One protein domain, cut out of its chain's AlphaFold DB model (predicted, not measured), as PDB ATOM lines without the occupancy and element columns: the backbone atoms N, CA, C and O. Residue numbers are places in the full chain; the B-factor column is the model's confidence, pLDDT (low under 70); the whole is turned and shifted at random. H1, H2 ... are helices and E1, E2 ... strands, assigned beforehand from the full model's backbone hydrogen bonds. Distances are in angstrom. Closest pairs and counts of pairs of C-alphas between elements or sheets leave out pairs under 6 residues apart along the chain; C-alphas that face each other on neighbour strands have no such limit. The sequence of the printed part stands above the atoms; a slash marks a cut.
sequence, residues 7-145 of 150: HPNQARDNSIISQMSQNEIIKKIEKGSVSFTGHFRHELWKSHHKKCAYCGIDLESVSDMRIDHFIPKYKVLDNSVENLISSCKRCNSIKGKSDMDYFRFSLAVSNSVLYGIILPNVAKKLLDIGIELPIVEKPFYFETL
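Overview. This is residues 7 to 145 of the 150 residues of the protein "Uncharacterized protein conserved in bacteria" of Moraxella equi (UniProt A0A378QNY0). An elongated chain of small parts has the two-strand ribbon E3 and E4 near its middle, between H3 and H5, with the hairpin E1 and E2 and the short H2 towards one end and H5, H6 and H7 following each other towards the other. From H7, whose residues 125 to 128 stick out with 129 and 130, a long link comes back to H8, which packs on H1. The printed part has 139 residues, with eight named helices and four named strands in the order H1, H2, E1, E2, H3, E3, H4, E4, H5, H6, H7, H8, and its class is mixed. Each of the two sheets has two antiparallel strands. The whole is compact by its radius of gyration of the C-alphas, 16.2 A, though its spans are 51 by 31 by 24 A.

Along the chain. H1 is residues 8 to 11, with C-alpha 8 at (307.739, -17.704, 65.112), and H2 is residues 22 to 25. E1, residues 26 to 30, is 11.1 A long, and E2 is residues 33 to 36. H3, residues 38 to 47, measures 14.5 A and begins with C-alpha 38 at (309.042, -29.669, 82.370). E3, residues 65 to 69, is 13.0 A long; H4 is residues 73 to 76; E4, residues 84 to 88, is 13.2 A long. H5 is residues 89 to 95, 10.1 A; H6 is residues 100 to 109, 14.1 A; H7 is residues 120 to 128, 12.3 A. H8, residues 141 to 145, ends with C-alpha 145 at (303.631, -9.475, 66.727).

Arrangement. H1 touches H8, the closest C-alphas being those of Ala 11 and Phe 142, 5.4 A apart. H2 touches H3, closest at the C-alphas of Ile 25 and Phe 40, 5.3 A. E1 and E2 are an antiparallel hairpin, with N 30 and O 33 at 2.9 A and N 35 and O 28 at 2.8 A. E1 and H3 are near each other, with 6 pairs of C-alphas within 10 A. E3 and E4 are antiparallel at 137 degrees, with N 66 and O 87 at 2.8 A. The closest C-alphas of H3 and E4 are those of Trp 45 and Ser 86, 5.6 A; those of E3 and H5 are Arg 66 and Lys 89, 6.0 A. H4 touches no helix. H5 touches H6 at a steep tilt of 61 degrees, opposite ways, with the C-alphas of Lys 95 and Phe 103 closest at 5.0 A. H6 touches H7, about perpendicular at 87 degrees, closest at the C-alphas of Ser 106 and Pro 120, 5.3 A. H3, H5, H6, H7 and H8 have every O i to N i+4 pair within hydrogen-bond range; H1, H2 and H4 are too short for one.

Size, cuts and confidence. The two C-alphas farthest apart are those of Asn 23 and Gly 130, 51.6 A. The printed part has no cut. The links H3 to E3 and H7 to H8 are long. Mean pLDDT of the printed part is 94.7, and no printed residue is under 70.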
ATOM      1  N   HIS A   7     308.825 -16.142  60.710       93.06
ATOM      2  CA  HIS A   7     309.203 -17.272  61.546       93.06
ATOM      3  C   HIS A   7     308.844 -17.003  63.015       93.06
ATOM      4  O   HIS A   7     309.240 -15.962  63.543       93.06
ATOM      5  N   PRO A   8     308.166 -17.925  63.726       94.06
ATOM      6  CA  PRO A   8     307.739 -17.704  65.112       94.06
ATOM      7  C   PRO A   8     308.905 -17.464  66.077       94.06
ATOM      8  O   PRO A   8     308.743 -16.751  67.063       94.06
ATOM      9  N   ASN A   9     310.102 -17.976  65.768       93.94
ATOM     10  CA  ASN A   9     311.317 -17.677  66.535       93.94
ATOM     11  C   ASN A   9     311.636 -16.172  66.612       93.94
ATOM     12  O   ASN A   9     312.260 -15.742  67.570       93.94
ATOM     13  N   GLN A  10     311.216 -15.369  65.630       94.62
ATOM     14  CA  GLN A  10     311.424 -13.915  65.633       94.62
ATOM     15  C   GLN A  10     310.413 -13.183  66.531       94.62
ATOM     16  O   GLN A  10     310.634 -12.033  66.889       94.62
ATOM     17  N   ALA A  11     309.302 -13.835  66.889       94.88
ATOM     18  CA  ALA A  11     308.161 -13.241  67.583       94.88
ATOM     19  C   ALA A  11     308.133 -13.547  69.092       94.88
ATOM     20  O   ALA A  11     307.078 -13.449  69.719       94.88
ATOM     21  N   ARG A  12     309.253 -13.994  69.668       94.50
ATOM     22  CA  ARG A  12     309.352 -14.442  71.064       94.50
ATOM     23  C   ARG A  12     310.690 -14.048  71.681       94.50
ATOM     24  O   ARG A  12     311.679 -13.892  70.968       94.50
ATOM     25  N   ASP A  13     310.727 -13.954  73.006       94.00
ATOM     26  CA  ASP A  13     311.982 -13.772  73.740       94.00
ATOM     27  C   ASP A  13     312.778 -15.087  73.778       94.00
ATOM     28  O   ASP A  13     312.352 -16.073  74.381       94.00
ATOM     29  N   ASN A  14     313.939 -15.104  73.122       93.69
ATOM     30  CA  ASN A  14     314.805 -16.280  73.058       93.69
ATOM     31  C   ASN A  14     315.926 -16.285  74.104       93.69
ATOM     32  O   ASN A  14     316.658 -17.270  74.156       93.69
ATOM     33  N   SER A  15     316.057 -15.236  74.925       94.12
ATOM     34  CA  SER A  15     317.202 -15.015  75.825       94.12
ATOM     35  C   SER A  15     317.577 -16.235  76.672       94.12
ATOM     36  O   SER A  15     318.759 -16.533  76.819       94.12
ATOM     37  N   ILE A  16     316.577 -16.965  77.172       94.69
ATOM     38  CA  ILE A  16     316.751 -18.188  77.965       94.69
ATOM     39  C   ILE A  16     316.832 -19.423  77.058       94.69
ATOM     40  O   ILE A  16     317.790 -20.190  77.110       94.69
ATOM     41  N   ILE A  17     315.820 -19.633  76.212       94.75
ATOM     42  CA  ILE A  17     315.644 -20.901  75.489       94.75
ATOM     43  C   ILE A  17     316.720 -21.169  74.430       94.75
ATOM     44  O   ILE A  17     316.973 -22.335  74.139       94.75
ATOM     45  N   SER A  18     317.377 -20.141  73.880       92.81
ATOM     46  CA  SER A  18     318.475 -20.325  72.916       92.81
ATOM     47  C   SER A  18     319.776 -20.802  73.565       92.81
ATOM     48  O   SER A  18     320.691 -21.214  72.859       92.81
ATOM     49  N   GLN A  19     319.887 -20.703  74.891       94.25
ATOM     50  CA  GLN A  19     321.078 -21.099  75.647       94.25
ATOM     51  C   GLN A  19     320.946 -22.501  76.256       94.25
ATOM     52  O   GLN A  19     321.931 -23.054  76.737       94.25
ATOM     53  N   MET A  20     319.742 -23.084  76.235       94.62
ATOM     54  CA  MET A  20     319.480 -24.393  76.828       94.62
ATOM     55  C   MET A  20     320.181 -25.506  76.045       94.62
ATOM     56  O   MET A  20     320.078 -25.603  74.820       94.62
ATOM     57  N   SER A  21     320.851 -26.400  76.766       93.94
ATOM     58  CA  SER A  21     321.453 -27.602  76.195       93.94
ATOM     59  C   SER A  21     320.391 -28.640  75.808       93.94
ATOM     60  O   SER A  21     319.259 -28.637  76.301       93.94
ATOM     61  N   GLN A  22     320.760 -29.606  74.958       90.06
ATOM     62  CA  GLN A  22     319.828 -30.667  74.557       90.06
ATOM     63  C   GLN A  22     319.250 -31.452  75.743       90.06
ATOM     64  O   GLN A  22     318.073 -31.798  75.706       90.06
ATOM     65  N   ASN A  23     320.031 -31.695  76.798       91.19
ATOM     66  CA  ASN A  23     319.572 -32.440  77.976       91.19
ATOM     67  C   ASN A  23     318.570 -31.640  78.826       91.19
ATOM     68  O   ASN A  23     317.747 -32.222  79.530       91.19
ATOM     69  N   GLU A  24     318.608 -30.309  78.746       94.12
ATOM     70  CA  GLU A  24     317.622 -29.440  79.393       94.12
ATOM     71  C   GLU A  24     316.327 -29.351  78.582       94.12
ATOM     72  O   GLU A  24     315.259 -29.131  79.153       94.12
ATOM     73  N   ILE A  25     316.394 -29.555  77.264       94.75
ATOM     74  CA  ILE A  25     315.244 -29.499  76.352       94.75
ATOM     75  C   ILE A  25     314.536 -30.854  76.274       94.75
ATOM     76  O   ILE A  25     313.315 -30.954  76.457       94.75
ATOM     77  N   ILE A  26     315.295 -31.913  76.001       94.31
ATOM     78  CA  ILE A  26     314.803 -33.249  75.677       94.31
ATOM     79  C   ILE A  26     314.883 -34.132  76.919       94.31
ATOM     80  O   ILE A  26     315.952 -34.430  77.437       94.31
ATOM     81  N   LYS A  27     313.721 -34.619  77.363       94.06
ATOM     82  CA  LYS A  27     313.613 -35.602  78.444       94.06
ATOM     83  C   LYS A  27     313.950 -37.011  77.963       94.06
ATOM     84  O   LYS A  27     314.614 -37.759  78.669       94.06
ATOM     85  N   LYS A  28     313.403 -37.406  76.811       93.50
ATOM     86  CA  LYS A  28     313.632 -38.724  76.201       93.50
ATOM     87  C   LYS A  28     313.199 -38.754  74.742       93.50
ATOM     88  O   LYS A  28     312.314 -37.998  74.336       93.50
ATOM     89  N   ILE A  29     313.771 -39.688  73.989       90.62
ATOM     90  CA  ILE A  29     313.381 -40.008  72.616       90.62
ATOM     91  C   ILE A  29     312.958 -41.479  72.582       90.62
ATOM     92  O   ILE A  29     313.731 -42.355  72.950       90.62
ATOM     93  N   GLU A  30     311.730 -41.759  72.148       90.19
ATOM     94  CA  GLU A  30     311.173 -43.116  72.074       90.19
ATOM     95  C   GLU A  30     310.421 -43.302  70.756       90.19
ATOM     96  O   GLU A  30     309.508 -42.538  70.448       90.19
ATOM     97  N   LYS A  31     310.788 -44.325  69.971       84.44
ATOM     98  CA  LYS A  31     310.122 -44.672  68.695       84.44
ATOM     99  C   LYS A  31     309.911 -43.452  67.768       84.44
ATOM    100  O   LYS A  31     308.844 -43.279  67.188       84.44
ATOM    101  N   GLY A  32     310.906 -42.561  67.682       78.81
ATOM    102  CA  GLY A  32     310.855 -41.328  66.873       78.81
ATOM    103  C   GLY A  32     310.053 -40.162  67.482       78.81
ATOM    104  O   GLY A  32     310.007 -39.067  66.913       78.81
ATOM    105  N   SER A  33     309.444 -40.356  68.653       83.94
ATOM    106  CA  SER A  33     308.764 -39.308  69.417       83.94
ATOM    107  C   SER A  33     309.707 -38.676  70.436       83.94
ATOM    108  O   SER A  33     310.489 -39.369  71.081       83.94
ATOM    109  N   VAL A  34     309.616 -37.355  70.592       90.56
ATOM    110  CA  VAL A  34     310.441 -36.582  71.529       90.56
ATOM    111  C   VAL A  34     309.556 -36.146  72.686       90.56
ATOM    112  O   VAL A  34     308.491 -35.565  72.473       90.56
ATOM    113  N   SER A  35     309.991 -36.440  73.904       93.12
ATOM    114  CA  SER A  35     309.408 -35.907  75.128       93.12
ATOM    115  C   SER A  35     310.299 -34.785  75.636       93.12
ATOM    116  O   SER A  35     311.514 -34.948  75.723       93.12
ATOM    117  N   PHE A  36     309.693 -33.659  75.983       95.50
ATOM    118  CA  PHE A  36     310.396 -32.476  76.460       95.50
ATOM    119  C   PHE A  36     310.372 -32.391  77.985       95.50
ATOM    120  O   PHE A  36     309.439 -32.892  78.627       95.50
ATOM    121  N   THR A  37     311.380 -31.754  78.575       97.00
ATOM    122  CA  THR A  37     311.432 -31.547  80.029       97.00
ATOM    123  C   THR A  37     310.348 -30.565  80.494       97.00
ATOM    124  O   THR A  37     309.837 -29.748  79.725       97.00
ATOM    125  N   GLY A  38     309.981 -30.628  81.778       97.12
ATOM    126  CA  GLY A  38     309.042 -29.669  82.370       97.12
ATOM    127  C   GLY A  38     309.591 -28.240  82.384       97.12
ATOM    128  O   GLY A  38     308.847 -27.301  82.110       97.12
ATOM    129  N   HIS A  39     310.896 -28.091  82.632       96.94
ATOM    130  CA  HIS A  39     311.573 -26.797  82.641       96.94
ATOM    131  C   HIS A  39     311.530 -26.130  81.260       96.94
ATOM    132  O   HIS A  39     311.012 -25.023  81.139       96.94
ATOM    133  N   PHE A  40     311.933 -26.843  80.201       97.75
ATOM    134  CA  PHE A  40     311.859 -26.316  78.836       97.75
ATOM    135  C   PHE A  40     310.429 -25.954  78.427       97.75
ATOM    136  O   PHE A  40     310.197 -24.898  77.845       97.75
ATOM    137  N   ARG A  41     309.439 -26.791  78.774       97.81
ATOM    138  CA  ARG A  41     308.023 -26.481  78.515       97.81
ATOM    139  C   ARG A  41     307.601 -25.154  79.148       97.81
ATOM    140  O   ARG A  41     306.876 -24.390  78.517       97.81
ATOM    141  N   HIS A  42     308.025 -24.894  80.378       97.81
ATOM    142  CA  HIS A  42     307.690 -23.664  81.084       97.81
ATOM    143  C   HIS A  42     308.359 -22.432  80.456       97.81
ATOM    144  O   HIS A  42     307.679 -21.434  80.218       97.81
ATOM    145  N   GLU A  43     309.645 -22.515  80.110       98.00
ATOM    146  CA  GLU A  43     310.362 -21.399  79.473       98.00
ATOM    147  C   GLU A  43     309.869 -21.127  78.043       98.00
ATOM    148  O   GLU A  43     309.681 -19.973  77.655       98.00
ATOM    149  N   LEU A  44     309.520 -22.168  77.280       97.81
ATOM    150  CA  LEU A  44     308.902 -22.017  75.960       97.81
ATOM    151  C   LEU A  44     307.510 -21.363  76.023       97.81
ATOM    152  O   LEU A  44     307.134 -20.590  75.140       97.81
ATOM    153  N   TRP A  45     306.724 -21.695  77.047       98.06
ATOM    154  CA  TRP A  45     305.414 -21.084  77.276       98.06
ATOM    155  C   TRP A  45     305.547 -19.595  77.621       98.06
ATOM    156  O   TRP A  45     304.815 -18.768  77.069       98.06
ATOM    157  N   LYS A  46     306.519 -19.240  78.469       97.69
ATOM    158  CA  LYS A  46     306.829 -17.845  78.806       97.69
ATOM    159  C   LYS A  46     307.311 -17.037  77.606       97.69
ATOM    160  O   LYS A  46     306.796 -15.939  77.406       97.69
ATOM    161  N   SER A  47     308.229 -17.574  76.794       97.19
ATOM    162  CA  SER A  47     308.750 -16.860  75.616       97.19
ATOM    163  C   SER A  47     307.650 -16.491  74.622       97.19
ATOM    164  O   SER A  47     307.723 -15.454  73.972       97.19
ATOM    165  N   HIS A  48     306.578 -17.288  74.562       97.19
ATOM    166  CA  HIS A  48     305.388 -17.023  73.751       97.19
ATOM    167  C   HIS A  48     304.310 -16.206  74.471       97.19
ATOM    168  O   HIS A  48     303.129 -16.303  74.132       97.19
ATOM    169  N   HIS A  49     304.684 -15.399  75.464       97.06
ATOM    170  CA  HIS A  49     303.761 -14.508  76.173       97.06
ATOM    171  C   HIS A  49     302.600 -15.255  76.843       97.06
ATOM    172  O   HIS A  49     301.511 -14.703  76.985       97.06
ATOM    173  N   LYS A  50     302.807 -16.531  77.208       97.69
ATOM    174  CA  LYS A  50     301.767 -17.424  77.742       97.69
ATOM    175  C   LYS A  50     300.550 -17.568  76.819       97.69
ATOM    176  O   LYS A  50     299.452 -17.869  77.275       97.69
ATOM    177  N   LYS A  51     300.743 -17.381  75.511       98.12
ATOM    178  CA  LYS A  51     299.701 -17.470  74.487       98.12
ATOM    179  C   LYS A  51     300.014 -18.565  73.477       98.12
ATOM    180  O   LYS A  51     301.155 -19.007  73.314       98.12
ATOM    181  N   CYS A  52     298.985 -19.018  72.772       98.25
ATOM    182  CA  CYS A  52     299.182 -19.853  71.596       98.25
ATOM    183  C   CYS A  52     299.817 -19.026  70.473       98.25
ATOM    184  O   CYS A  52     299.225 -18.048  70.023       98.25
ATOM    185  N   ALA A  53     300.955 -19.483  69.946       97.88
ATOM    186  CA  ALA A  53     301.650 -18.848  68.825       97.88
ATOM    187  C   ALA A  53     300.762 -18.673  67.579       97.88
ATOM    188  O   ALA A  53     300.970 -17.756  66.795       97.88
ATOM    189  N   TYR A  54     299.759 -19.537  67.400       97.75
ATOM    190  CA  TYR A  54     298.878 -19.516  66.238       97.75
ATOM    191  C   TYR A  54     297.648 -18.635  66.425       97.75
ATOM    192  O   TYR A  54     297.452 -17.708  65.653       97.75
ATOM    193  N   CYS A  55     296.803 -18.905  67.422       97.50
ATOM    194  CA  CYS A  55     295.533 -18.186  67.580       97.50
ATOM    195  C   CYS A  55     295.562 -17.060  68.622       97.50
ATOM    196  O   CYS A  55     294.580 -16.336  68.734       97.50
ATOM    197  N   GLY A  56     296.636 -16.930  69.406       97.38
ATOM    198  CA  GLY A  56     296.783 -15.865  70.405       97.38
ATOM    199  C   GLY A  56     295.940 -16.028  71.671       97.38
ATOM    200  O   GLY A  56     295.983 -15.148  72.532       97.38
ATOM    201  N   ILE A  57     295.201 -17.138  71.809       97.50
ATOM    202  CA  ILE A  57     294.465 -17.441  73.043       97.50
ATOM    203  C   ILE A  57     295.437 -17.564  74.215       97.50
ATOM    204  O   ILE A  57     296.537 -18.105  74.053       97.50
ATOM    205  N   ASP A  58     295.012 -17.081  75.378       98.19
ATOM    206  CA  ASP A  58     295.732 -17.281  76.625       98.19
ATOM    207  C   ASP A  58     295.790 -18.766  76.989       98.19
ATOM    208  O   ASP A  58     294.832 -19.524  76.826       98.19
ATOM    209  N   LEU A  59     296.966 -19.186  77.436       97.62
ATOM    210  CA  LEU A  59     297.230 -20.504  77.985       97.62
ATOM    211  C   LEU A  59     297.459 -20.286  79.475       97.62
ATOM    212  O   LEU A  59     298.575 -19.957  79.871       97.62
ATOM    213  N   GLU A  60     296.403 -20.416  80.277       94.69
ATOM    214  CA  GLU A  60     296.425 -20.109  81.717       94.69
ATOM    215  C   GLU A  60     297.497 -20.913  82.463       94.69
ATOM    216  O   GLU A  60     298.129 -20.411  83.396       94.69
ATOM    217  N   SER A  61     297.760 -22.140  82.004       95.69
ATOM    218  CA  SER A  61     298.776 -23.023  82.564       95.69
ATOM    219  C   SER A  61     299.678 -23.663  81.497       95.69
ATOM    220  O   SER A  61     299.298 -23.877  80.343       95.69
ATOM    221  N   VAL A  62     300.876 -24.098  81.906       94.81
ATOM    222  CA  VAL A  62     301.779 -24.913  81.058       94.81
ATOM    223  C   VAL A  62     301.140 -26.255  80.656       94.81
ATOM    224  O   VAL A  62     301.529 -26.864  79.651       94.81
ATOM    225  N   SER A  63     300.152 -26.739  81.416       93.69
ATOM    226  CA  SER A  63     299.373 -27.940  81.085       93.69
ATOM    227  C   SER A  63     298.436 -27.750  79.892       93.69
ATOM    228  O   SER A  63     298.149 -28.736  79.207       93.69
ATOM    229  N   ASP A  64     298.021 -26.520  79.580       93.19
ATOM    230  CA  ASP A  64     297.192 -26.210  78.403       93.19
ATOM    231  C   ASP A  64     298.027 -26.143  77.118       93.19
ATOM    232  O   ASP A  64     297.544 -26.409  76.011       93.19
ATOM    233  N   MET A  65     299.318 -25.850  77.279       97.00
ATOM    234  CA  MET A  65     300.287 -25.718  76.202       97.00
ATOM    235  C   MET A  65     300.684 -27.076  75.601       97.00
ATOM    236  O   MET A  65     300.895 -28.087  76.288       97.00
ATOM    237  N   ARG A  66     300.829 -27.114  74.279       97.31
ATOM    238  CA  ARG A  66     301.441 -28.198  73.507       97.31
ATOM    239  C   ARG A  66     302.665 -27.653  72.779       97.31
ATOM    240  O   ARG A  66     302.612 -26.564  72.216       97.31
ATOM    241  N   ILE A  67     303.750 -28.426  72.811       96.81
ATOM    242  CA  ILE A  67     304.928 -28.130  72.001       96.81
ATOM    243  C   ILE A  67     304.636 -28.665  70.612       96.81
ATOM    244  O   ILE A  67     304.328 -29.850  70.475       96.81
ATOM    245  N   ASP A  68     304.723 -27.785  69.629       95.56
ATOM    246  CA  ASP A  68     304.504 -28.105  68.227       95.56
ATOM    247  C   ASP A  68     305.751 -27.775  67.407       95.56
ATOM    248  O   ASP A  68     306.527 -26.889  67.770       95.56
ATOM    249  N   HIS A  69     305.925 -28.494  66.304       94.19
ATOM    250  CA  HIS A  69     306.967 -28.240  65.318       94.19
ATOM    251  C   HIS A  69     306.403 -27.306  64.254       94.19
ATOM    252  O   HIS A  69     305.473 -27.691  63.540       94.19
ATOM    253  N   PHE A  70     306.955 -26.099  64.125       94.75
ATOM    254  CA  PHE A  70     306.523 -25.116  63.130       94.75
ATOM    255  C   PHE A  70     306.599 -25.718  61.719       94.75
ATOM    256  O   PHE A  70     305.572 -25.894  61.053       94.75
ATOM    257  N   ILE A  71     307.785 -26.180  61.327       91.31
ATOM    258  CA  ILE A  71     308.009 -27.028  60.160       91.31
ATOM    259  C   ILE A  71     307.794 -28.492  60.577       91.31
ATOM    260  O   ILE A  71     308.518 -29.002  61.437       91.31
ATOM    261  N   PRO A  72     306.821 -29.206  59.978       86.69
ATOM    262  CA  PRO A  72     306.522 -30.585  60.349       86.69
ATOM    263  C   PRO A  72     307.731 -31.524  60.246       86.69
ATOM    264  O   PRO A  72     308.477 -31.495  59.266       86.69
ATOM    265  N   LYS A  73     307.854 -32.453  61.205       83.94
ATOM    266  CA  LYS A  73     308.972 -33.415  61.284       83.94
ATOM    267  C   LYS A  73     309.249 -34.184  59.994       83.94
ATOM    268  O   LYS A  73     310.407 -34.429  59.684       83.94
ATOM    269  N   TYR A  74     308.211 -34.564  59.246       81.75
ATOM    270  CA  TYR A  74     308.376 -35.341  58.013       81.75
ATOM    271  C   TYR A  74     309.072 -34.557  56.886       81.75
ATOM    272  O   TYR A  74     309.504 -35.178  55.921       81.75
ATOM    273  N   LYS A  75     309.171 -33.221  56.994       82.94
ATOM    274  CA  LYS A  75     309.873 -32.380  56.016       82.94
ATOM    275  C   LYS A  75     311.362 -32.212  56.331       82.94
ATOM    276  O   LYS A  75     312.155 -32.208  55.401       82.94
ATOM    277  N   VAL A  76     311.735 -32.036  57.603       82.50
ATOM    278  CA  VAL A  76     313.090 -31.563  57.976       82.50
ATOM    279  C   VAL A  76     313.761 -32.316  59.133       82.50
ATOM    280  O   VAL A  76     314.914 -32.032  59.427       82.50
ATOM    281  N   LEU A  77     313.080 -33.267  59.795       80.75
ATOM    282  CA  LEU A  77     313.581 -33.983  60.989       80.75
ATOM    283  C   LEU A  77     314.227 -33.064  62.051       80.75
ATOM    284  O   LEU A  77     315.162 -33.455  62.744       80.75
ATOM    285  N   ASP A  78     313.695 -31.853  62.210       83.88
ATOM    286  CA  ASP A  78     314.305 -30.803  63.019       83.88
ATOM    287  C   ASP A  78     313.628 -30.660  64.393       83.88
ATOM    288  O   ASP A  78     312.432 -30.367  64.474       83.88
ATOM    289  N   ASN A  79     314.395 -30.860  65.469       86.12
ATOM    290  CA  ASN A  79     313.977 -30.613  66.857       86.12
ATOM    291  C   ASN A  79     314.719 -29.419  67.491       86.12
ATOM    292  O   ASN A  79     314.754 -29.320  68.719       86.12
ATOM    293  N   SER A  80     315.324 -28.554  66.674       91.12
ATOM    294  CA  SER A  80     315.920 -27.287  67.097       91.12
ATOM    295  C   SER A  80     314.898 -26.425  67.835       91.12
ATOM    296  O   SER A  80     313.697 -26.477  67.554       91.12
ATOM    297  N   VAL A  81     315.363 -25.630  68.798       93.75
ATOM    298  CA  VAL A  81     314.491 -24.764  69.603       93.75
ATOM    299  C   VAL A  81     313.724 -23.798  68.711       93.75
ATOM    300  O   VAL A  81     312.553 -23.520  68.973       93.75
ATOM    301  N   GLU A  82     314.352 -23.326  67.639       94.25
ATOM    302  CA  GLU A  82     313.794 -22.442  66.626       94.25
ATOM    303  C   GLU A  82     312.529 -23.039  66.005       94.25
ATOM    304  O   GLU A  82     311.538 -22.327  65.837       94.25
ATOM    305  N   ASN A  83     312.524 -24.347  65.734       94.75
ATOM    306  CA  ASN A  83     311.379 -25.045  65.157       94.75
ATOM    307  C   ASN A  83     310.290 -25.405  66.189       94.75
ATOM    308  O   ASN A  83     309.209 -25.853  65.806       94.75
ATOM    309  N   LEU A  84     310.539 -25.235  67.491       95.69
ATOM    310  CA  LEU A  84     309.596 -25.586  68.559       95.69
ATOM    311  C   LEU A  84     308.803 -24.370  69.025       95.69
ATOM    312  O   LEU A  84     309.378 -23.344  69.386       95.69
ATOM    313  N   ILE A  85     307.480 -24.502  69.111       96.38
ATOM    314  CA  ILE A  85     306.602 -23.404  69.527       96.38
ATOM    315  C   ILE A  85     305.561 -23.812  70.570       96.38
ATOM    316  O   ILE A  85     305.208 -24.985  70.704       96.38
ATOM    317  N   SER A  86     305.039 -22.815  71.288       97.56
ATOM    318  CA  SER A  86     303.913 -22.969  72.215       97.56
ATOM    319  C   SER A  86     302.585 -22.869  71.460       97.56
ATOM    320  O   SER A  86     302.253 -21.833  70.883       97.56
ATOM    321  N   SER A  87     301.782 -23.930  71.480       98.19
ATOM    322  CA  SER A  87     300.460 -23.972  70.846       98.19
ATOM    323  C   SER A  87     299.373 -24.419  71.828       98.19
ATOM    324  O   SER A  87     299.649 -25.105  72.810       98.19
ATOM    325  N   CYS A  88     298.113 -24.050  71.585       98.31
ATOM    326  CA  CYS A  88     296.992 -24.649  72.308       98.31
ATOM    327  C   CYS A  88     296.678 -26.041  71.738       98.31
ATOM    328  O   CYS A  88     296.942 -26.322  70.564       98.31
ATOM    329  N   LYS A  89     296.029 -26.899  72.539       97.56
ATOM    330  CA  LYS A  89     295.595 -28.241  72.105       97.56
ATOM    331  C   LYS A  89     294.810 -28.215  70.784       97.56
ATOM    332  O   LYS A  89     295.034 -29.074  69.936       97.56
ATOM    333  N   ARG A  90     293.923 -27.227  70.602       97.19
ATOM    334  CA  ARG A  90     293.081 -27.099  69.401       97.19
ATOM    335  C   ARG A  90     293.916 -26.843  68.148       97.19
ATOM    336  O   ARG A  90     293.816 -27.603  67.193       97.19
ATOM    337  N   CYS A  91     294.760 -25.813  68.164       98.12
ATOM    338  CA  CYS A  91     295.587 -25.464  67.009       98.12
ATOM    339  C   CYS A  91     296.589 -26.573  66.672       98.12
ATOM    340  O   CYS A  91     296.696 -26.937  65.507       98.12
ATOM    341  N   ASN A  92     297.232 -27.167  67.684       97.38
ATOM    342  CA  ASN A  92     298.126 -28.312  67.494       97.38
ATOM    343  C   ASN A  92     297.416 -29.484  66.792       97.38
ATOM    344  O   ASN A  92     297.957 -30.099  65.878       97.38
ATOM    345  N   SER A  93     296.175 -29.776  67.203       96.31
ATOM    346  CA  SER A  93     295.367 -30.838  66.599       96.31
ATOM    347  C   SER A  93     294.942 -30.520  65.164       96.31
ATOM    348  O   SER A  93     294.962 -31.417  64.329       96.31
ATOM    349  N   ILE A  94     294.545 -29.274  64.879       96.75
ATOM    350  CA  ILE A  94     294.133 -28.844  63.532       96.75
ATOM    351  C   ILE A  94     295.328 -28.863  62.575       96.75
ATOM    352  O   ILE A  94     295.196 -29.343  61.452       96.75
ATOM    353  N   LYS A  95     296.494 -28.371  63.013       95.88
ATOM    354  CA  LYS A  95     297.707 -28.365  62.191       95.88
ATOM    355  C   LYS A  95     298.134 -29.782  61.839       95.88
ATOM    356  O   LYS A  95     298.310 -30.095  60.662       95.88
ATOM    357  N   GLY A  96     298.307 -30.648  62.838       93.12
ATOM    358  CA  GLY A  96     298.776 -32.015  62.623       93.12
ATOM    359  C   GLY A  96     300.044 -32.059  61.758       93.12
ATOM    360  O   GLY A  96     301.111 -31.619  62.175       93.12
ATOM    361  N   LYS A  97     299.925 -32.595  60.536       90.94
ATOM    362  CA  LYS A  97     301.027 -32.708  59.560       90.94
ATOM    363  C   LYS A  97     300.930 -31.707  58.403       90.94
ATOM    364  O   LYS A  97     301.660 -31.845  57.433       90.94
ATOM    365  N   SER A  98     300.013 -30.749  58.453       92.56
ATOM    366  CA  SER A  98     299.872 -29.769  57.376       92.56
ATOM    367  C   SER A  98     300.998 -28.733  57.382       92.56
ATOM    368  O   SER A  98     301.646 -28.493  58.407       92.56
ATOM    369  N   ASP A  99     301.254 -28.148  56.212       91.44
ATOM    370  CA  ASP A  99     302.025 -26.912  56.108       91.44
ATOM    371  C   ASP A  99     301.221 -25.706  56.607       91.44
ATOM    372  O   ASP A  99     300.045 -25.815  56.957       91.44
ATOM    373  N   MET A 100     301.883 -24.553  56.684       92.50
ATOM    374  CA  MET A 100     301.307 -23.356  57.286       92.50
ATOM    375  C   MET A 100     300.123 -22.792  56.497       92.50
ATOM    376  O   MET A 100     299.194 -22.283  57.122       92.50
ATOM    377  N   ASP A 101     300.113 -22.929  55.171       92.75
ATOM    378  CA  ASP A 101     299.034 -22.413  54.325       92.75
ATOM    379  C   ASP A 101     297.771 -23.259  54.496       92.75
ATOM    380  O   ASP A 101     296.699 -22.741  54.827       92.75
ATOM    381  N   TYR A 102     297.895 -24.586  54.378       95.00
ATOM    382  CA  TYR A 102     296.755 -25.472  54.601       95.00
ATOM    383  C   TYR A 102     296.289 -25.445  56.062       95.00
ATOM    384  O   TYR A 102     295.085 -25.523  56.335       95.00
ATOM    385  N   PHE A 103     297.214 -25.301  57.016       96.81
ATOM    386  CA  PHE A 103     296.864 -25.119  58.420       96.81
ATOM    387  C   PHE A 103     296.062 -23.832  58.636       96.81
ATOM    388  O   PHE A 103     295.029 -23.875  59.305       96.81
ATOM    389  N   ARG A 104     296.486 -22.704  58.055       96.69
ATOM    390  CA  ARG A 104     295.770 -21.428  58.176       96.69
ATOM    391  C   ARG A 104     294.352 -21.536  57.641       96.69
ATOM    392  O   ARG A 104     293.410 -21.165  58.342       96.69
ATOM    393  N   PHE A 105     294.199 -22.117  56.455       97.19
ATOM    394  CA  PHE A 105     292.893 -22.387  55.872       97.19
ATOM    395  C   PHE A 105     292.040 -23.295  56.775       97.19
ATOM    396  O   PHE A 105     290.889 -22.986  57.080       97.19
ATOM    397  N   SER A 106     292.616 -24.385  57.292       97.81
ATOM    398  CA  SER A 106     291.920 -25.309  58.200       97.81
ATOM    399  C   SER A 106     291.489 -24.636  59.505       97.81
ATOM    400  O   SER A 106     290.394 -24.892  60.013       97.81
ATOM    401  N   LEU A 107     292.323 -23.747  60.044       97.62
ATOM    402  CA  LEU A 107     292.000 -22.953  61.222       97.62
ATOM    403  C   LEU A 107     290.891 -21.932  60.923       97.62
ATOM    404  O   LEU A 107     290.028 -21.729  61.775       97.62
ATOM    405  N   ALA A 108     290.875 -21.339  59.726       97.62
ATOM    406  CA  ALA A 108     289.818 -20.437  59.272       97.62
ATOM    407  C   ALA A 108     288.468 -21.159  59.136       97.62
ATOM    408  O   ALA A 108     287.467 -20.665  59.653       97.62
ATOM    409  N   VAL A 109     288.446 -22.361  58.549       97.81
ATOM    410  CA  VAL A 109     287.255 -23.236  58.527       97.81
ATOM    411  C   VAL A 109     286.801 -23.557  59.951       97.81
ATOM    412  O   VAL A 109     285.625 -23.445  60.276       97.81
ATOM    413  N   SER A 110     287.739 -23.892  60.840       96.88
ATOM    414  CA  SER A 110     287.422 -24.189  62.240       96.88
ATOM    415  C   SER A 110     286.980 -22.969  63.061       96.88
ATOM    416  O   SER A 110     286.549 -23.140  64.205       96.88
ATOM    417  N   ASN A 111     287.139 -21.756  62.531       96.31
ATOM    418  CA  ASN A 111     286.692 -20.499  63.130       96.31
ATOM    419  C   ASN A 111     285.418 -19.949  62.479       96.31
ATOM    420  O   ASN A 111     284.913 -18.927  62.938       96.31
ATOM    421  N   SER A 112     284.926 -20.572  61.409       97.06
ATOM    422  CA  SER A 112     283.729 -20.124  60.708       97.06
ATOM    423  C   SER A 112     282.495 -20.899  61.162       97.06
ATOM    424  O   SER A 112     282.568 -21.867  61.922       97.06
ATOM    425  N   VAL A 113     281.344 -20.497  60.626       96.88
ATOM    426  CA  VAL A 113     280.060 -21.194  60.797       96.88
ATOM    427  C   VAL A 113     280.074 -22.635  60.269       96.88
ATOM    428  O   VAL A 113     279.142 -23.384  60.524       96.88
ATOM    429  N   LEU A 114     281.119 -23.031  59.538       97.38
ATOM    430  CA  LEU A 114     281.268 -24.354  58.933       97.38
ATOM    431  C   LEU A 114     281.919 -25.380  59.874       97.38
ATOM    432  O   LEU A 114     282.005 -26.560  59.522       97.38
ATOM    433  N   TYR A 115     282.389 -24.954  61.052       96.31
ATOM    434  CA  TYR A 115     283.014 -25.841  62.028       96.31
ATOM    435  C   TYR A 115     282.088 -27.004  62.409       96.31
ATOM    436  O   TYR A 115     280.960 -26.803  62.850       96.31
ATOM    437  N   GLY A 116     282.580 -28.234  62.241       94.62
ATOM    438  CA  GLY A 116     281.818 -29.456  62.519       94.62
ATOM    439  C   GLY A 116     280.781 -29.827  61.452       94.62
ATOM    440  O   GLY A 116     280.228 -30.918  61.530       94.62
ATOM    441  N   ILE A 117     280.551 -28.971  60.449       97.12
ATOM    442  CA  ILE A 117     279.625 -29.233  59.338       97.12
ATOM    443  C   ILE A 117     280.377 -29.854  58.161       97.12
ATOM    444  O   ILE A 117     279.997 -30.912  57.665       97.12
ATOM    445  N   ILE A 118     281.467 -29.214  57.729       96.75
ATOM    446  CA  ILE A 118     282.319 -29.723  56.650       96.75
ATOM    447  C   ILE A 118     283.787 -29.745  57.063       96.75
ATOM    448  O   ILE A 118     284.257 -28.941  57.867       96.75
ATOM    449  N   LEU A 119     284.529 -30.681  56.479       96.94
ATOM    450  CA  LEU A 119     285.971 -30.784  56.664       96.94
ATOM    451  C   LEU A 119     286.709 -29.756  55.785       96.94
ATOM    452  O   LEU A 119     286.234 -29.448  54.688       96.94
ATOM    453  N   PRO A 120     287.904 -29.277  56.186       97.19
ATOM    454  CA  PRO A 120     288.677 -28.332  55.377       97.19
ATOM    455  C   PRO A 120     288.959 -28.823  53.950       97.19
ATOM    456  O   PRO A 120     288.824 -28.066  52.998       97.19
ATOM    457  N   ASN A 121     289.259 -30.107  53.747       96.81
ATOM    458  CA  ASN A 121     289.480 -30.648  52.401       96.81
ATOM    459  C   ASN A 121     288.224 -30.584  51.509       96.81
ATOM    460  O   ASN A 121     288.347 -30.426  50.297       96.81
ATOM    461  N   VAL A 122     287.025 -30.694  52.091       97.88
ATOM    462  CA  VAL A 122     285.755 -30.507  51.379       97.88
ATOM    463  C   VAL A 122     285.559 -29.029  51.058       97.88
ATOM    464  O   VAL A 122     285.286 -28.701  49.910       97.88
ATOM    465  N   ALA A 123     285.785 -28.138  52.028       97.88
ATOM    466  CA  ALA A 123     285.719 -26.693  51.807       97.88
ATOM    467  C   ALA A 123     286.648 -26.243  50.664       97.88
ATOM    468  O   ALA A 123     286.242 -25.449  49.821       97.88
ATOM    469  N   LYS A 124     287.864 -26.800  50.588       96.56
ATOM    470  CA  LYS A 124     288.819 -26.510  49.511       96.56
ATOM    471  C   LYS A 124     288.275 -26.911  48.138       96.56
ATOM    472  O   LYS A 124     288.254 -26.084  47.241       96.56
ATOM    473  N   LYS A 125     287.738 -28.130  48.012       97.94
ATOM    474  CA  LYS A 125     287.119 -28.611  46.764       97.94
ATOM    475  C   LYS A 125     285.943 -27.745  46.313       97.94
ATOM    476  O   LYS A 125     285.787 -27.531  45.120       97.94
ATOM    477  N   LEU A 126     285.116 -27.272  47.251       98.06
ATOM    478  CA  LEU A 126     283.996 -26.376  46.947       98.06
ATOM    479  C   LEU A 126     284.504 -25.030  46.400       98.06
ATOM    480  O   LEU A 126     284.005 -24.566  45.379       98.06
ATOM    481  N   LEU A 127     285.539 -24.454  47.021       96.75
ATOM    482  CA  LEU A 127     286.189 -23.239  46.516       96.75
ATOM    483  C   LEU A 127     286.808 -23.454  45.124       96.75
ATOM    484  O   LEU A 127     286.658 -22.595  44.260       96.75
ATOM    485  N   ASP A 128     287.451 -24.603  44.885       96.62
ATOM    486  CA  ASP A 128     288.103 -24.925  43.605       96.62
ATOM    487  C   ASP A 128     287.105 -25.016  42.431       96.62
ATOM    488  O   ASP A 128     287.476 -24.754  41.288       96.62
ATOM    489  N   ILE A 129     285.835 -25.350  42.700       97.62
ATOM    490  CA  ILE A 129     284.750 -25.349  41.700       97.62
ATOM    491  C   ILE A 129     283.950 -24.035  41.671       97.62
ATOM    492  O   ILE A 129     282.930 -23.955  40.988       97.62
ATOM    493  N   GLY A 130     284.399 -23.011  42.402       96.94
ATOM    494  CA  GLY A 130     283.820 -21.666  42.386       96.94
ATOM    495  C   GLY A 130     282.674 -21.425  43.373       96.94
ATOM    496  O   GLY A 130     281.985 -20.417  43.247       96.94
ATOM    497  N   ILE A 131     282.449 -22.309  44.352       98.00
ATOM    498  CA  ILE A 131     281.465 -22.060  45.417       98.00
ATOM    499  C   ILE A 131     282.083 -21.137  46.461       98.00
ATOM    500  O   ILE A 131     283.058 -21.492  47.124       98.00
ATOM    501  N   GLU A 132     281.472 -19.973  46.657       96.81
ATOM    502  CA  GLU A 132     281.855 -19.052  47.721       96.81
ATOM    503  C   GLU A 132     281.475 -19.611  49.097       96.81
ATOM    504  O   GLU A 132     280.359 -20.081  49.323       96.81
ATOM    505  N   LEU A 133     282.412 -19.540  50.042       97.00
ATOM    506  CA  LEU A 133     282.212 -19.970  51.422       97.00
ATOM    507  C   LEU A 133     282.529 -18.814  52.379       97.00
ATOM    508  O   LEU A 133     283.483 -18.074  52.132       97.00
ATOM    509  N   PRO A 134     281.813 -18.685  53.514       96.25
ATOM    510  CA  PRO A 134     282.069 -17.654  54.521       96.25
ATOM    511  C   PRO A 134     283.316 -17.987  55.367       96.25
ATOM    512  O   PRO A 134     283.236 -18.186  56.581       96.25
ATOM    513  N   ILE A 135     284.478 -18.107  54.722       95.94
ATOM    514  CA  ILE A 135     285.771 -18.428  55.338       95.94
ATOM    515  C   ILE A 135     286.688 -17.221  55.176       95.94
ATOM    516  O   ILE A 135     286.927 -16.756  54.066       95.94
ATOM    517  N   VAL A 136     287.241 -16.741  56.289       95.00
ATOM    518  CA  VAL A 136     288.203 -15.635  56.291       95.00
ATOM    519  C   VAL A 136     289.472 -16.090  56.992       95.00
ATOM    520  O   VAL A 136     289.475 -16.356  58.196       95.00
ATOM    521  N   GLU A 137     290.557 -16.187  56.229       95.25
ATOM    522  CA  GLU A 137     291.883 -16.456  56.773       95.25
ATOM    523  C   GLU A 137     292.415 -15.235  57.524       95.25
ATOM    524  O   GLU A 137     292.278 -14.098  57.076       95.25
ATOM    525  N   LYS A 138     293.036 -15.484  58.679       93.56
ATOM    526  CA  LYS A 138     293.618 -14.457  59.548       93.56
ATOM    527  C   LYS A 138     295.119 -14.708  59.728       93.56
ATOM    528  O   LYS A 138     295.546 -15.866  59.619       93.56
ATOM    529  N   PRO A 139     295.919 -13.667  60.018       94.31
ATOM    530  CA  PRO A 139     297.302 -13.852  60.446       94.31
ATOM    531  C   PRO A 139     297.360 -14.719  61.713       94.31
ATOM    532  O   PRO A 139     296.447 -14.702  62.544       94.31
ATOM    533  N   PHE A 140     298.442 -15.477  61.871       96.25
ATOM    534  CA  PHE A 140     298.751 -16.145  63.126       96.25
ATOM    535  C   PHE A 140     299.217 -15.107  64.147       96.25
ATOM    536  O   PHE A 140     299.769 -14.071  63.789       96.25
ATOM    537  N   TYR A 141     299.053 -15.398  65.433       96.44
ATOM    538  CA  TYR A 141     299.456 -14.488  66.504       96.44
ATOM    539  C   TYR A 141     300.947 -14.123  66.451       96.44
ATOM    540  O   TYR A 141     301.298 -12.962  66.619       96.44
ATOM    541  N   PHE A 142     301.837 -15.068  66.136       95.94
ATOM    542  CA  PHE A 142     303.257 -14.742  65.969       95.94
ATOM    543  C   PHE A 142     303.508 -13.765  64.802       95.94
ATOM    544  O   PHE A 142     304.451 -12.983  64.850       95.94
ATOM    545  N   GLU A 143     302.666 -13.779  63.765       95.31
ATOM    546  CA  GLU A 143     302.779 -12.862  62.625       95.31
ATOM    547  C   GLU A 143     302.300 -11.464  63.010       95.31
ATOM    548  O   GLU A 143     302.934 -10.482  62.632       95.31
ATOM    549  N   THR A 144     301.233 -11.351  63.809       93.75
ATOM    550  CA  THR A 144     300.730 -10.041  64.254       93.75
ATOM    551  C   THR A 144     301.738  -9.306  65.139       93.75
ATOM    552  O   THR A 144     301.844  -8.083  65.054       93.75
ATOM    553  N   LEU A 145     302.531 -10.037  65.931       93.25
ATOM    554  CA  LEU A 145     303.631  -9.475  66.727       93.25
ATOM    555  C   LEU A 145     304.781  -8.923  65.870       93.25
ATOM    556  O   LEU A 145     305.483  -8.012  66.296       93.25
TER     557      LEU A 145